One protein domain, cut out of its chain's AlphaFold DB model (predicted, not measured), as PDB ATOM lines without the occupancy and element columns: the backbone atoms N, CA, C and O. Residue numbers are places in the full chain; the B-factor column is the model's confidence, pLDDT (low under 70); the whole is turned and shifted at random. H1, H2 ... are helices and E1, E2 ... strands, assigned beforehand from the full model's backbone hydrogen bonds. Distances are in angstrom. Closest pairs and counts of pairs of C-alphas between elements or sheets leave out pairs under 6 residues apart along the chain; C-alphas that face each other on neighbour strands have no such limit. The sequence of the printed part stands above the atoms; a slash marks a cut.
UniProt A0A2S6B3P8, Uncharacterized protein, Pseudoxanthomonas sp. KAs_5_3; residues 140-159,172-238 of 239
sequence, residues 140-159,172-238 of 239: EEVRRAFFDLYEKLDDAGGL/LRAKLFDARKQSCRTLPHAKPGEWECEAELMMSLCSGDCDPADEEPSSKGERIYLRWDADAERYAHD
ATOM      1  N   GLU A 140     -22.128  33.128  12.645       79.38
ATOM      2  CA  GLU A 140     -20.798  32.759  12.159       79.38
ATOM      3  C   GLU A 140     -20.352  33.624  10.972       79.38
ATOM      4  O   GLU A 140     -19.200  34.050  10.932       79.38
ATOM      5  N   GLU A 141     -21.255  33.933  10.036       86.12
ATOM      6  CA  GLU A 141     -20.965  34.826   8.904       86.12
ATOM      7  C   GLU A 141     -20.674  36.255   9.374       86.12
ATOM      8  O   GLU A 141     -19.697  36.855   8.932       86.12
ATOM      9  N   VAL A 142     -21.460  36.773  10.325       83.56
ATOM     10  CA  VAL A 142     -21.207  38.088  10.939       83.56
ATOM     11  C   VAL A 142     -19.871  38.091  11.677       83.56
ATOM     12  O   VAL A 142     -19.073  39.007  11.492       83.56
ATOM     13  N   ARG A 143     -19.598  37.051  12.476       83.31
ATOM     14  CA  ARG A 143     -18.322  36.905  13.184       83.31
ATOM     15  C   ARG A 143     -17.160  36.933  12.197       83.31
ATOM     16  O   ARG A 143     -16.249  37.732  12.365       83.31
ATOM     17  N   ARG A 144     -17.211  36.107  11.151       84.69
ATOM     18  CA  ARG A 144     -16.173  36.037  10.116       84.69
ATOM     19  C   ARG A 144     -15.927  37.393   9.462       84.69
ATOM     20  O   ARG A 144     -14.784  37.807   9.384       84.69
ATOM     21  N   ALA A 145     -16.983  38.113   9.085       84.81
ATOM     22  CA  ALA A 145     -16.844  39.426   8.462       84.81
ATOM     23  C   ALA A 145     -16.130  40.454   9.362       84.81
ATOM     24  O   ALA A 145     -15.333  41.246   8.864       84.81
ATOM     25  N   PHE A 146     -16.363  40.428  10.681       85.19
ATOM     26  CA  PHE A 146     -15.610  41.269  11.618       85.19
ATOM     27  C   PHE A 146     -14.141  40.853  11.737       85.19
ATOM     28  O   PHE A 146     -13.277  41.723  11.789       85.19
ATOM     29  N   PHE A 147     -13.841  39.553  11.764       83.69
ATOM     30  CA  PHE A 147     -12.452  39.083  11.770       83.69
ATOM     31  C   PHE A 147     -11.720  39.479  10.483       83.69
ATOM     32  O   PHE A 147     -10.646  40.065  10.581       83.69
ATOM     33  N   ASP A 148     -12.335  39.279   9.315       84.00
ATOM     34  CA  ASP A 148     -11.773  39.675   8.017       84.00
ATOM     35  C   ASP A 148     -11.504  41.198   7.966       84.00
ATOM     36  O   ASP A 148     -10.475  41.639   7.458       84.00
ATOM     37  N   LEU A 149     -12.402  42.026   8.521       83.88
ATOM     38  CA  LEU A 149     -12.211  43.480   8.620       83.88
ATOM     39  C   LEU A 149     -11.031  43.847   9.535       83.88
ATOM     40  O   LEU A 149     -10.193  44.667   9.164       83.88
ATOM     41  N   TYR A 150     -10.960  43.269  10.734       79.62
ATOM     42  CA  TYR A 150      -9.909  43.603  11.698       79.62
ATOM     43  C   TYR A 150      -8.533  43.060  11.293       79.62
ATOM     44  O   TYR A 150      -7.529  43.691  11.610       79.62
ATOM     45  N   GLU A 151      -8.471  41.949  10.557       81.44
ATOM     46  CA  GLU A 151      -7.231  41.447   9.953       81.44
ATOM     47  C   GLU A 151      -6.696  42.429   8.903       81.44
ATOM     48  O   GLU A 151      -5.539  42.833   8.985       81.44
ATOM     49  N   LYS A 152      -7.560  42.947   8.016       79.69
ATOM     50  CA  LYS A 152      -7.177  44.009   7.068       79.69
ATOM     51  C   LYS A 152      -6.653  45.270   7.768       79.69
ATOM     52  O   LYS A 152      -5.734  45.915   7.269       79.69
ATOM     53  N   LEU A 153      -7.236  45.647   8.910       76.00
ATOM     54  CA  LEU A 153      -6.770  46.795   9.700       76.00
ATOM     55  C   LEU A 153      -5.404  46.544  10.358       76.00
ATOM     56  O   LEU A 153      -4.608  47.477  10.476       76.00
ATOM     57  N   ASP A 154      -5.129  45.311  10.785       72.88
ATOM     58  CA  ASP A 154      -3.822  44.931  11.330       72.88
ATOM     59  C   ASP A 154      -2.748  44.906  10.228       72.88
ATOM     60  O   ASP A 154      -1.667  45.477  10.408       72.88
ATOM     61  N   ASP A 155      -3.079  44.369   9.049       75.50
ATOM     62  CA  ASP A 155      -2.222  44.382   7.853       75.50
ATOM     63  C   ASP A 155      -1.890  45.808   7.383       75.50
ATOM     64  O   ASP A 155      -0.787  46.071   6.895       75.50
ATOM     65  N   ALA A 156      -2.805  46.761   7.587       75.94
ATOM     66  CA  ALA A 156      -2.582  48.180   7.303       75.94
ATOM     67  C   ALA A 156      -1.558  48.852   8.247       75.94
ATOM     68  O   ALA A 156      -1.222  50.024   8.060       75.94
ATOM     69  N   GLY A 157      -1.025  48.128   9.237       70.06
ATOM     70  CA  GLY A 157       0.105  48.561  10.059       70.06
ATOM     71  C   GLY A 157      -0.267  49.285  11.354       70.06
ATOM     72  O   GLY A 157       0.628  49.812  12.014       70.06
ATOM     73  N   GLY A 158      -1.545  49.283  11.747       73.00
ATOM     74  CA  GLY A 158      -2.034  49.920  12.975       73.00
ATOM     75  C   GLY A 158      -2.057  51.456  12.932       73.00
ATOM     76  O   GLY A 158      -1.702  52.094  11.942       73.00
ATOM     77  N   LEU A 159      -2.500  52.076  14.029       73.12
ATOM     78  CA  LEU A 159      -2.618  53.529  14.153       73.12
ATOM     79  C   LEU A 159      -1.381  54.116  14.857       73.12
ATOM     80  O   LEU A 159      -1.181  53.846  16.047       73.12
ATOM     81  N   LEU A 172      -0.536  51.727  17.839       73.94
ATOM     82  CA  LEU A 172      -1.649  51.008  18.441       73.94
ATOM     83  C   LEU A 172      -2.241  50.042  17.426       73.94
ATOM     84  O   LEU A 172      -2.586  50.435  16.311       73.94
ATOM     85  N   ARG A 173      -2.404  48.788  17.833       74.81
ATOM     86  CA  ARG A 173      -3.092  47.762  17.051       74.81
ATOM     87  C   ARG A 173      -4.352  47.340  17.784       74.81
ATOM     88  O   ARG A 173      -4.332  47.161  19.001       74.81
ATOM     89  N   ALA A 174      -5.447  47.207  17.045       77.81
ATOM     90  CA  ALA A 174      -6.697  46.697  17.584       77.81
ATOM     91  C   ALA A 174      -6.778  45.195  17.312       77.81
ATOM     92  O   ALA A 174      -6.831  44.781  16.155       77.81
ATOM     93  N   LYS A 175      -6.806  44.381  18.369       79.31
ATOM     94  CA  LYS A 175      -6.975  42.932  18.248       79.31
ATOM     95  C   LYS A 175      -8.407  42.543  18.565       79.31
ATOM     96  O   LYS A 175      -8.912  42.851  19.644       79.31
ATOM     97  N   LEU A 176      -9.040  41.837  17.634       79.81
ATOM     98  CA  LEU A 176     -10.357  41.242  17.824       79.81
ATOM     99  C   LEU A 176     -10.222  39.811  18.367       79.81
ATOM    100  O   LEU A 176      -9.492  38.996  17.803       79.81
ATOM    101  N   PHE A 177     -10.940  39.507  19.447       80.12
ATOM    102  CA  PHE A 177     -10.950  38.198  20.115       80.12
ATOM    103  C   PHE A 177     -12.251  37.437  19.882       80.12
ATOM    104  O   PHE A 177     -12.246  36.215  19.728       80.12
ATOM    105  N   ASP A 178     -13.373  38.154  19.860       79.38
ATOM    106  CA  ASP A 178     -14.688  37.587  19.591       79.38
ATOM    107  C   ASP A 178     -15.603  38.634  18.951       79.38
ATOM    108  O   ASP A 178     -15.418  39.837  19.138       79.38
ATOM    109  N   ALA A 179     -16.602  38.162  18.214       83.88
ATOM    110  CA  ALA A 179     -17.645  38.991  17.628       83.88
ATOM    111  C   ALA A 179     -18.974  38.240  17.710       83.88
ATOM    112  O   ALA A 179     -19.173  37.215  17.052       83.88
ATOM    113  N   ARG A 180     -19.890  38.749  18.534       76.81
ATOM    114  CA  ARG A 180     -21.190  38.136  18.807       76.81
ATOM    115  C   ARG A 180     -22.292  38.949  18.166       76.81
ATOM    116  O   ARG A 180     -22.600  40.050  18.613       76.81
ATOM    117  N   LYS A 181     -22.908  38.381  17.135       88.38
ATOM    118  CA  LYS A 181     -24.089  38.954  16.488       88.38
ATOM    119  C   LYS A 181     -25.197  39.214  17.520       88.38
ATOM    120  O   LYS A 181     -25.586  38.300  18.243       88.38
ATOM    121  N   GLN A 182     -25.726  40.434  17.522       87.38
ATOM    122  CA  GLN A 182     -26.870  40.857  18.335       87.38
ATOM    123  C   GLN A 182     -28.146  40.909  17.491       87.38
ATOM    124  O   GLN A 182     -29.148  40.285  17.829       87.38
ATOM    125  N   SER A 183     -28.104  41.613  16.360       84.00
ATOM    126  CA  SER A 183     -29.230  41.713  15.431       84.00
ATOM    127  C   SER A 183     -28.736  41.984  14.013       84.00
ATOM    128  O   SER A 183     -27.635  42.498  13.838       84.00
ATOM    129  N   CYS A 184     -29.528  41.645  13.000       86.56
ATOM    130  CA  CYS A 184     -29.349  42.190  11.660       86.56
ATOM    131  C   CYS A 184     -30.674  42.728  11.138       86.56
ATOM    132  O   CYS A 184     -31.751  42.237  11.478       86.56
ATOM    133  N   ARG A 185     -30.590  43.740  10.283       85.44
ATOM    134  CA  ARG A 185     -31.746  44.328   9.619       85.44
ATOM    135  C   ARG A 185     -31.399  44.766   8.209       85.44
ATOM    136  O   ARG A 185     -30.261  45.128   7.916       85.44
ATOM    137  N   THR A 186     -32.406  44.779   7.352       83.06
ATOM    138  CA  THR A 186     -32.328  45.435   6.051       83.06
ATOM    139  C   THR A 186     -32.607  46.929   6.224       83.06
ATOM    140  O   THR A 186     -33.427  47.340   7.050       83.06
ATOM    141  N   LEU A 187     -31.900  47.768   5.469       76.44
ATOM    142  CA  LEU A 187     -32.170  49.205   5.427       76.44
ATOM    143  C   LEU A 187     -33.291  49.523   4.419       76.44
ATOM    144  O   LEU A 187     -33.498  48.744   3.488       76.44
ATOM    145  N   PRO A 188     -33.981  50.679   4.528       64.94
ATOM    146  CA  PRO A 188     -35.112  51.043   3.656       64.94
ATOM    147  C   PRO A 188     -34.825  51.079   2.141       64.94
ATOM    148  O   PRO A 188     -35.760  51.170   1.349       64.94
ATOM    149  N   HIS A 189     -33.557  50.991   1.731       75.31
ATOM    150  CA  HIS A 189     -33.105  50.967   0.335       75.31
ATOM    151  C   HIS A 189     -32.053  49.878   0.064       75.31
ATOM    152  O   HIS A 189     -31.335  49.957  -0.930       75.31
ATOM    153  N   ALA A 190     -31.940  48.890   0.956       74.12
ATOM    154  CA  ALA A 190     -31.004  47.784   0.805       74.12
ATOM    155  C   ALA A 190     -31.379  46.921  -0.407       74.12
ATOM    156  O   ALA A 190     -32.544  46.543  -0.582       74.12
ATOM    157  N   LYS A 191     -30.393  46.600  -1.244       80.25
ATOM    158  CA  LYS A 191     -30.559  45.613  -2.316       80.25
ATOM    159  C   LYS A 191     -30.701  44.208  -1.708       80.25
ATOM    160  O   LYS A 191     -30.287  43.979  -0.571       80.25
ATOM    161  N   PRO A 192     -31.262  43.234  -2.445       78.94
ATOM    162  CA  PRO A 192     -31.252  41.841  -2.006       78.94
ATOM    163  C   PRO A 192     -29.833  41.380  -1.643       78.94
ATOM    164  O   PRO A 192     -28.904  41.559  -2.427       78.94
ATOM    165  N   GLY A 193     -29.674  40.800  -0.451       82.62
ATOM    166  CA  GLY A 193     -28.371  40.385   0.073       82.62
ATOM    167  C   GLY A 193     -27.586  41.470   0.814       82.62
ATOM    168  O   GLY A 193     -26.448  41.209   1.196       82.62
ATOM    169  N   GLU A 194     -28.153  42.656   1.044       85.69
ATOM    170  CA  GLU A 194     -27.545  43.694   1.882       85.69
ATOM    171  C   GLU A 194     -28.165  43.712   3.283       85.69
ATOM    172  O   GLU A 194     -29.384  43.803   3.457       85.69
ATOM    173  N   TRP A 195     -27.299  43.652   4.290       85.75
ATOM    174  CA  TRP A 195     -27.682  43.616   5.693       85.75
ATOM    175  C   TRP A 195     -26.809  44.548   6.509       85.75
ATOM    176  O   TRP A 195     -25.600  44.634   6.323       85.75
ATOM    177  N   GLU A 196     -27.425  45.205   7.475       87.88
ATOM    178  CA  GLU A 196     -26.719  45.884   8.542       87.88
ATOM    179  C   GLU A 196     -26.847  45.036   9.804       87.88
ATOM    180  O   GLU A 196     -27.958  44.788  10.275       87.88
ATOM    181  N   CYS A 197     -25.718  44.582  10.336       86.19
ATOM    182  CA  CYS A 197     -25.666  43.753  11.528       86.19
ATOM    183  C   CYS A 197     -25.019  44.508  12.686       86.19
ATOM    184  O   CYS A 197     -23.974  45.132  12.527       86.19
ATOM    185  N   GLU A 198     -25.623  44.418  13.862       84.38
ATOM    186  CA  GLU A 198     -25.040  44.861  15.122       84.38
ATOM    187  C   GLU A 198     -24.383  43.661  15.808       84.38
ATOM    188  O   GLU A 198     -24.970  42.575  15.879       84.38
ATOM    189  N   ALA A 199     -23.173  43.842  16.326       84.62
ATOM    190  CA  ALA A 199     -22.466  42.829  17.093       84.62
ATOM    191  C   ALA A 199     -21.798  43.430  18.329       84.62
ATOM    192  O   ALA A 199     -21.377  44.584  18.342       84.62
ATOM    193  N   GLU A 200     -21.681  42.617  19.370       84.69
ATOM    194  CA  GLU A 200     -20.806  42.884  20.502       84.69
ATOM    195  C   GLU A 200     -19.436  42.273  20.201       84.69
ATOM    196  O   GLU A 200     -19.305  41.062  20.013       84.69
ATOM    197  N   LEU A 201     -18.424  43.121  20.113       84.94
ATOM    198  CA  LEU A 201     -17.044  42.757  19.850       84.94
ATOM    199  C   LEU A 201     -16.270  42.699  21.163       84.94
ATOM    200  O   LEU A 201     -16.391  43.601  21.988       84.94
ATOM    201  N   MET A 202     -15.437  41.676  21.327       78.44
ATOM    202  CA  MET A 202     -14.434  41.614  22.389       78.44
ATOM    203  C   MET A 202     -13.086  41.992  21.784       78.44
ATOM    204  O   MET A 202     -12.585  41.269  20.919       78.44
ATOM    205  N   MET A 203     -12.514  43.123  22.199       81.75
ATOM    206  CA  MET A 203     -11.279  43.654  21.612       81.75
ATOM    207  C   MET A 203     -10.320  44.261  22.639       81.75
ATOM    208  O   MET A 203     -10.758  44.808  23.652       81.75
ATOM    209  N   SER A 204      -9.020  44.217  22.335       74.44
ATOM    210  CA  SER A 204      -7.986  44.986  23.046       74.44
ATOM    211  C   SER A 204      -7.254  45.939  22.096       74.44
ATOM    212  O   SER A 204      -7.213  45.724  20.881       74.44
ATOM    213  N   LEU A 205      -6.692  47.006  22.666       76.69
ATOM    214  CA  LEU A 205      -5.785  47.939  22.009       76.69
ATOM    215  C   LEU A 205      -4.397  47.760  22.623       76.69
ATOM    216  O   LEU A 205      -4.187  48.160  23.766       76.69
ATOM    217  N   CYS A 206      -3.451  47.220  21.861       72.19
ATOM    218  CA  CYS A 206      -2.105  46.944  22.361       72.19
ATOM    219  C   CYS A 206      -1.061  47.805  21.642       72.19
ATOM    220  O   CYS A 206      -1.214  48.175  20.472       72.19
ATOM    221  N   SER A 207       0.023  48.125  22.352       63.44
ATOM    222  CA  SER A 207       1.209  48.774  21.792       63.44
ATOM    223  C   SER A 207       2.285  47.726  21.494       63.44
ATOM    224  O   SER A 207       3.115  47.441  22.357       63.44
ATOM    225  N   GLY A 208       2.270  47.139  20.295       62.62
ATOM    226  CA  GLY A 208       3.204  46.077  19.886       62.62
ATOM    227  C   GLY A 208       2.504  44.767  19.509       62.62
ATOM    228  O   GLY A 208       1.378  44.799  19.016       62.62
ATOM    229  N   ASP A 209       3.180  43.632  19.716       61.72
ATOM    230  CA  ASP A 209       2.610  42.300  19.483       61.72
ATOM    231  C   ASP A 209       1.546  42.013  20.553       61.72
ATOM    232  O   ASP A 209       1.861  41.859  21.730       61.72
ATOM    233  N   CYS A 210       0.275  41.995  20.150       62.19
ATOM    234  CA  CYS A 210      -0.842  41.668  21.034       62.19
ATOM    235  C   CYS A 210      -0.772  40.189  21.446       62.19
ATOM    236  O   CYS A 210      -1.227  39.330  20.684       62.19
ATOM    237  N   ASP A 211      -0.231  39.889  22.632       61.75
ATOM    238  CA  ASP A 211      -0.350  38.556  23.225       61.75
ATOM    239  C   ASP A 211      -1.756  38.396  23.833       61.75
ATOM    240  O   ASP A 211      -2.103  39.083  24.798       61.75
ATOM    241  N   PRO A 212      -2.599  37.502  23.289       58.72
ATOM    242  CA  PRO A 212      -3.942  37.286  23.802       58.72
ATOM    243  C   PRO A 212      -3.992  36.715  25.230       58.72
ATOM    244  O   PRO A 212      -5.074  36.689  25.813       58.72
ATOM    245  N   ALA A 213      -2.876  36.227  25.785       63.88
ATOM    246  CA  ALA A 213      -2.805  35.734  27.158       63.88
ATOM    247  C   ALA A 213      -2.671  36.854  28.209       63.88
ATOM    248  O   ALA A 213      -3.043  36.631  29.362       63.88
ATOM    249  N   ASP A 214      -2.179  38.032  27.812       64.12
ATOM    250  CA  ASP A 214      -1.813  39.124  28.727       64.12
ATOM    251  C   ASP A 214      -2.734  40.358  28.621       64.12
ATOM    252  O   ASP A 214      -2.634  41.289  29.422       64.12
ATOM    253  N   GLU A 215      -3.654  40.366  27.655       63.38
ATOM    254  CA  GLU A 215      -4.542  41.491  27.345       63.38
ATOM    255  C   GLU A 215      -5.980  41.217  27.819       63.38
ATOM    256  O   GLU A 215      -6.578  40.205  27.450       63.38
ATOM    257  N   GLU A 216      -6.572  42.122  28.608       73.00
ATOM    258  CA  GLU A 216      -7.976  42.015  29.037       73.00
ATOM    259  C   GLU A 216      -8.898  42.653  27.977       73.00
ATOM    260  O   GLU A 216      -8.908  43.879  27.827       73.00
ATOM    261  N   PRO A 217      -9.676  41.865  27.206       75.06
ATOM    262  CA  PRO A 217     -10.492  42.413  26.136       75.06
ATOM    263  C   PRO A 217     -11.699  43.165  26.701       75.06
ATOM    264  O   PRO A 217     -12.435  42.675  27.559       75.06
ATOM    265  N   SER A 218     -11.953  44.340  26.142       71.69
ATOM    266  CA  SER A 218     -13.135  45.151  26.423       71.69
ATOM    267  C   SER A 218     -14.269  44.824  25.454       71.69
ATOM    268  O   SER A 218     -14.028  44.532  24.277       71.69
ATOM    269  N   SER A 219     -15.513  44.871  25.943       75.88
ATOM    270  CA  SER A 219     -16.684  44.741  25.081       75.88
ATOM    271  C   SER A 219     -17.018  46.072  24.410       75.88
ATOM    272  O   SER A 219     -17.007  47.138  25.034       75.88
ATOM    273  N   LYS A 220     -17.338  46.015  23.119       78.12
ATOM    274  CA  LYS A 220     -17.748  47.169  22.319       78.12
ATOM    275  C   LYS A 220     -18.874  46.773  21.370       78.12
ATOM    276  O   LYS A 220     -18.735  45.826  20.607       78.12
ATOM    277  N   GLY A 221     -19.977  47.518  21.387       79.50
ATOM    278  CA  GLY A 221     -21.010  47.396  20.359       79.50
ATOM    279  C   GLY A 221     -20.547  48.044  19.056       79.50
ATOM    280  O   GLY A 221     -20.156  49.210  19.064       79.50
ATOM    281  N   GLU A 222     -20.609  47.309  17.952       81.62
ATOM    282  CA  GLU A 222     -20.209  47.773  16.624       81.62
ATOM    283  C   GLU A 222     -21.245  47.348  15.577       81.62
ATOM    284  O   GLU A 222     -21.961  46.358  15.742       81.62
ATOM    285  N   ARG A 223     -21.328  48.106  14.483       83.25
ATOM    286  CA  ARG A 223     -22.220  47.822  13.355       83.25
ATOM    287  C   ARG A 223     -21.386  47.516  12.124       83.25
ATOM    288  O   ARG A 223     -20.391  48.187  11.880       83.25
ATOM    289  N   ILE A 224     -21.811  46.529  11.344       85.94
ATOM    290  CA  ILE A 224     -21.165  46.145  10.092       85.94
ATOM    291  C   ILE A 224     -22.192  46.057   8.971       85.94
ATOM    292  O   ILE A 224     -23.285  45.516   9.147       85.94
ATOM    293  N   TYR A 225     -21.826  46.595   7.812       88.12
ATOM    294  CA  TYR A 225     -22.586  46.440   6.579       88.12
ATOM    295  C   TYR A 225     -22.052  45.230   5.828       88.12
ATOM    296  O   TYR A 225     -20.853  45.150   5.550       88.12
ATOM    297  N   LEU A 226     -22.941  44.288   5.536       85.38
ATOM    298  CA  LEU A 226     -22.649  43.056   4.826       85.38
ATOM    299  C   LEU A 226     -23.374  43.053   3.490       85.38
ATOM    300  O   LEU A 226     -24.566  43.359   3.426       85.38
ATOM    301  N   ARG A 227     -22.666  42.636   2.446       88.06
ATOM    302  CA  ARG A 227     -23.235  42.356   1.131       88.06
ATOM    303  C   ARG A 227     -22.945  40.912   0.750       88.06
ATOM    304  O   ARG A 227     -21.874  40.388   1.052       88.06
ATOM    305  N   TRP A 228     -23.909  40.267   0.102       86.38
ATOM    306  CA  TRP A 228     -23.691  38.970  -0.525       86.38
ATOM    307  C   TRP A 228     -22.679  39.095  -1.667       86.38
ATOM    308  O   TRP A 228     -22.893  39.841  -2.622       86.38
ATOM    309  N   ASP A 229     -21.588  38.352  -1.552       84.62
ATOM    310  CA  ASP A 229     -20.632  38.104  -2.617       84.62
ATOM    311  C   ASP A 229     -21.060  36.819  -3.338       84.62
ATOM    312  O   ASP A 229     -21.028  35.728  -2.763       84.62
ATOM    313  N   ALA A 230     -21.514  36.968  -4.583       79.06
ATOM    314  CA  ALA A 230     -21.994  35.854  -5.395       79.06
ATOM    315  C   ALA A 230     -20.858  34.957  -5.911       79.06
ATOM    316  O   ALA A 230     -21.113  33.788  -6.183       79.06
ATOM    317  N   ASP A 231     -19.632  35.478  -6.012       79.81
ATOM    318  CA  ASP A 231     -18.469  34.720  -6.479       79.81
ATOM    319  C   ASP A 231     -17.887  33.868  -5.345       79.81
ATOM    320  O   ASP A 231     -17.474  32.727  -5.555       79.81
ATOM    321  N   ALA A 232     -17.883  34.408  -4.124       78.88
ATOM    322  CA  ALA A 232     -17.426  33.701  -2.929       78.88
ATOM    323  C   ALA A 232     -18.549  32.964  -2.172       78.88
ATOM    324  O   ALA A 232     -18.282  32.369  -1.125       78.88
ATOM    325  N   GLU A 233     -19.788  33.042  -2.673       83.44
ATOM    326  CA  GLU A 233     -21.010  32.492  -2.068       83.44
ATOM    327  C   GLU A 233     -21.107  32.768  -0.554       83.44
ATOM    328  O   GLU A 233     -21.417  31.885   0.255       83.44
ATOM    329  N   ARG A 234     -20.797  34.003  -0.136       85.31
ATOM    330  CA  ARG A 234     -20.766  34.391   1.283       85.31
ATOM    331  C   ARG A 234     -21.106  35.857   1.499       85.31
ATOM    332  O   ARG A 234     -20.919  36.692   0.624       85.31
ATOM    333  N   TYR A 235     -21.539  36.192   2.710       83.06
ATOM    334  CA  TYR A 235     -21.610  37.585   3.142       83.06
ATOM    335  C   TYR A 235     -20.207  38.122   3.449       83.06
ATOM    336  O   TYR A 235     -19.455  37.496   4.198       83.06
ATOM    337  N   ALA A 236     -19.876  39.286   2.894       83.31
ATOM    338  CA  ALA A 236     -18.623  39.988   3.130       83.31
ATOM    339  C   ALA A 236     -18.887  41.448   3.514       83.31
ATOM    340  O   ALA A 236     -19.911  42.029   3.147       83.31
ATOM    341  N   HIS A 237     -17.958  42.030   4.266       78.62
ATOM    342  CA  HIS A 237     -17.977  43.458   4.545       78.62
ATOM    343  C   HIS A 237     -17.521  44.239   3.309       78.62
ATOM    344  O   HIS A 237     -16.432  43.986   2.793       78.62
ATOM    345  N   ASP A 238     -18.362  45.165   2.850       62.72
ATOM    346  CA  ASP A 238     -18.051  46.095   1.763       62.72
ATOM    347  C   ASP A 238     -17.541  47.394   2.406       62.72
ATOM    348  O   ASP A 238     -18.328  48.205   2.903       62.72
TER     349      ASP A 238
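This is residues 140 to 159 and 172 to 238 of the 239 residues of an uncharacterized protein of Pseudoxanthomonas sp. KAs_5_3 (UniProt A0A2S6B3P8). A four-stranded sheet, curled like part of a barrel, wraps round helix H1. The printed part has 87 residues, with one named helix and four named strands in the order H1, E1, E2, E3, E4 along the chain; the strands form a meander, each the antiparallel neighbour of the one before. The mixed domain is only just compact, close to loose: radius of gyration of the C-alphas 14.1 A, spans 42 by 25 by 21 A.

H1, residues 140 to 155, every O i to N i+4 pair within hydrogen-bond range, is on the sheet. The closest C-alphas of H1 and E1, residues 172 to 185, are 143 and 179, 5.0 A apart. E2, residues 194 to 207, forms hairpins with E1, N 180 and O 200 2.8 A apart, and E3, residues 218 to 229, N 199 and O 222 2.9 A apart.

C-alpha 140, where H1 begins, is at (-20.798, 32.759, 12.159); E4 holds residues 234 to 237, and C-alpha 237 is at (-17.977, 43.458, 4.545); E2 measures 35.3 A from its first to its last C-alpha.

Across the cut, residues 160 to 171, C-alphas 159 and 172 are 5.1 A apart. pLDDT is under 70 at residues 188, 207 to 215 and 238.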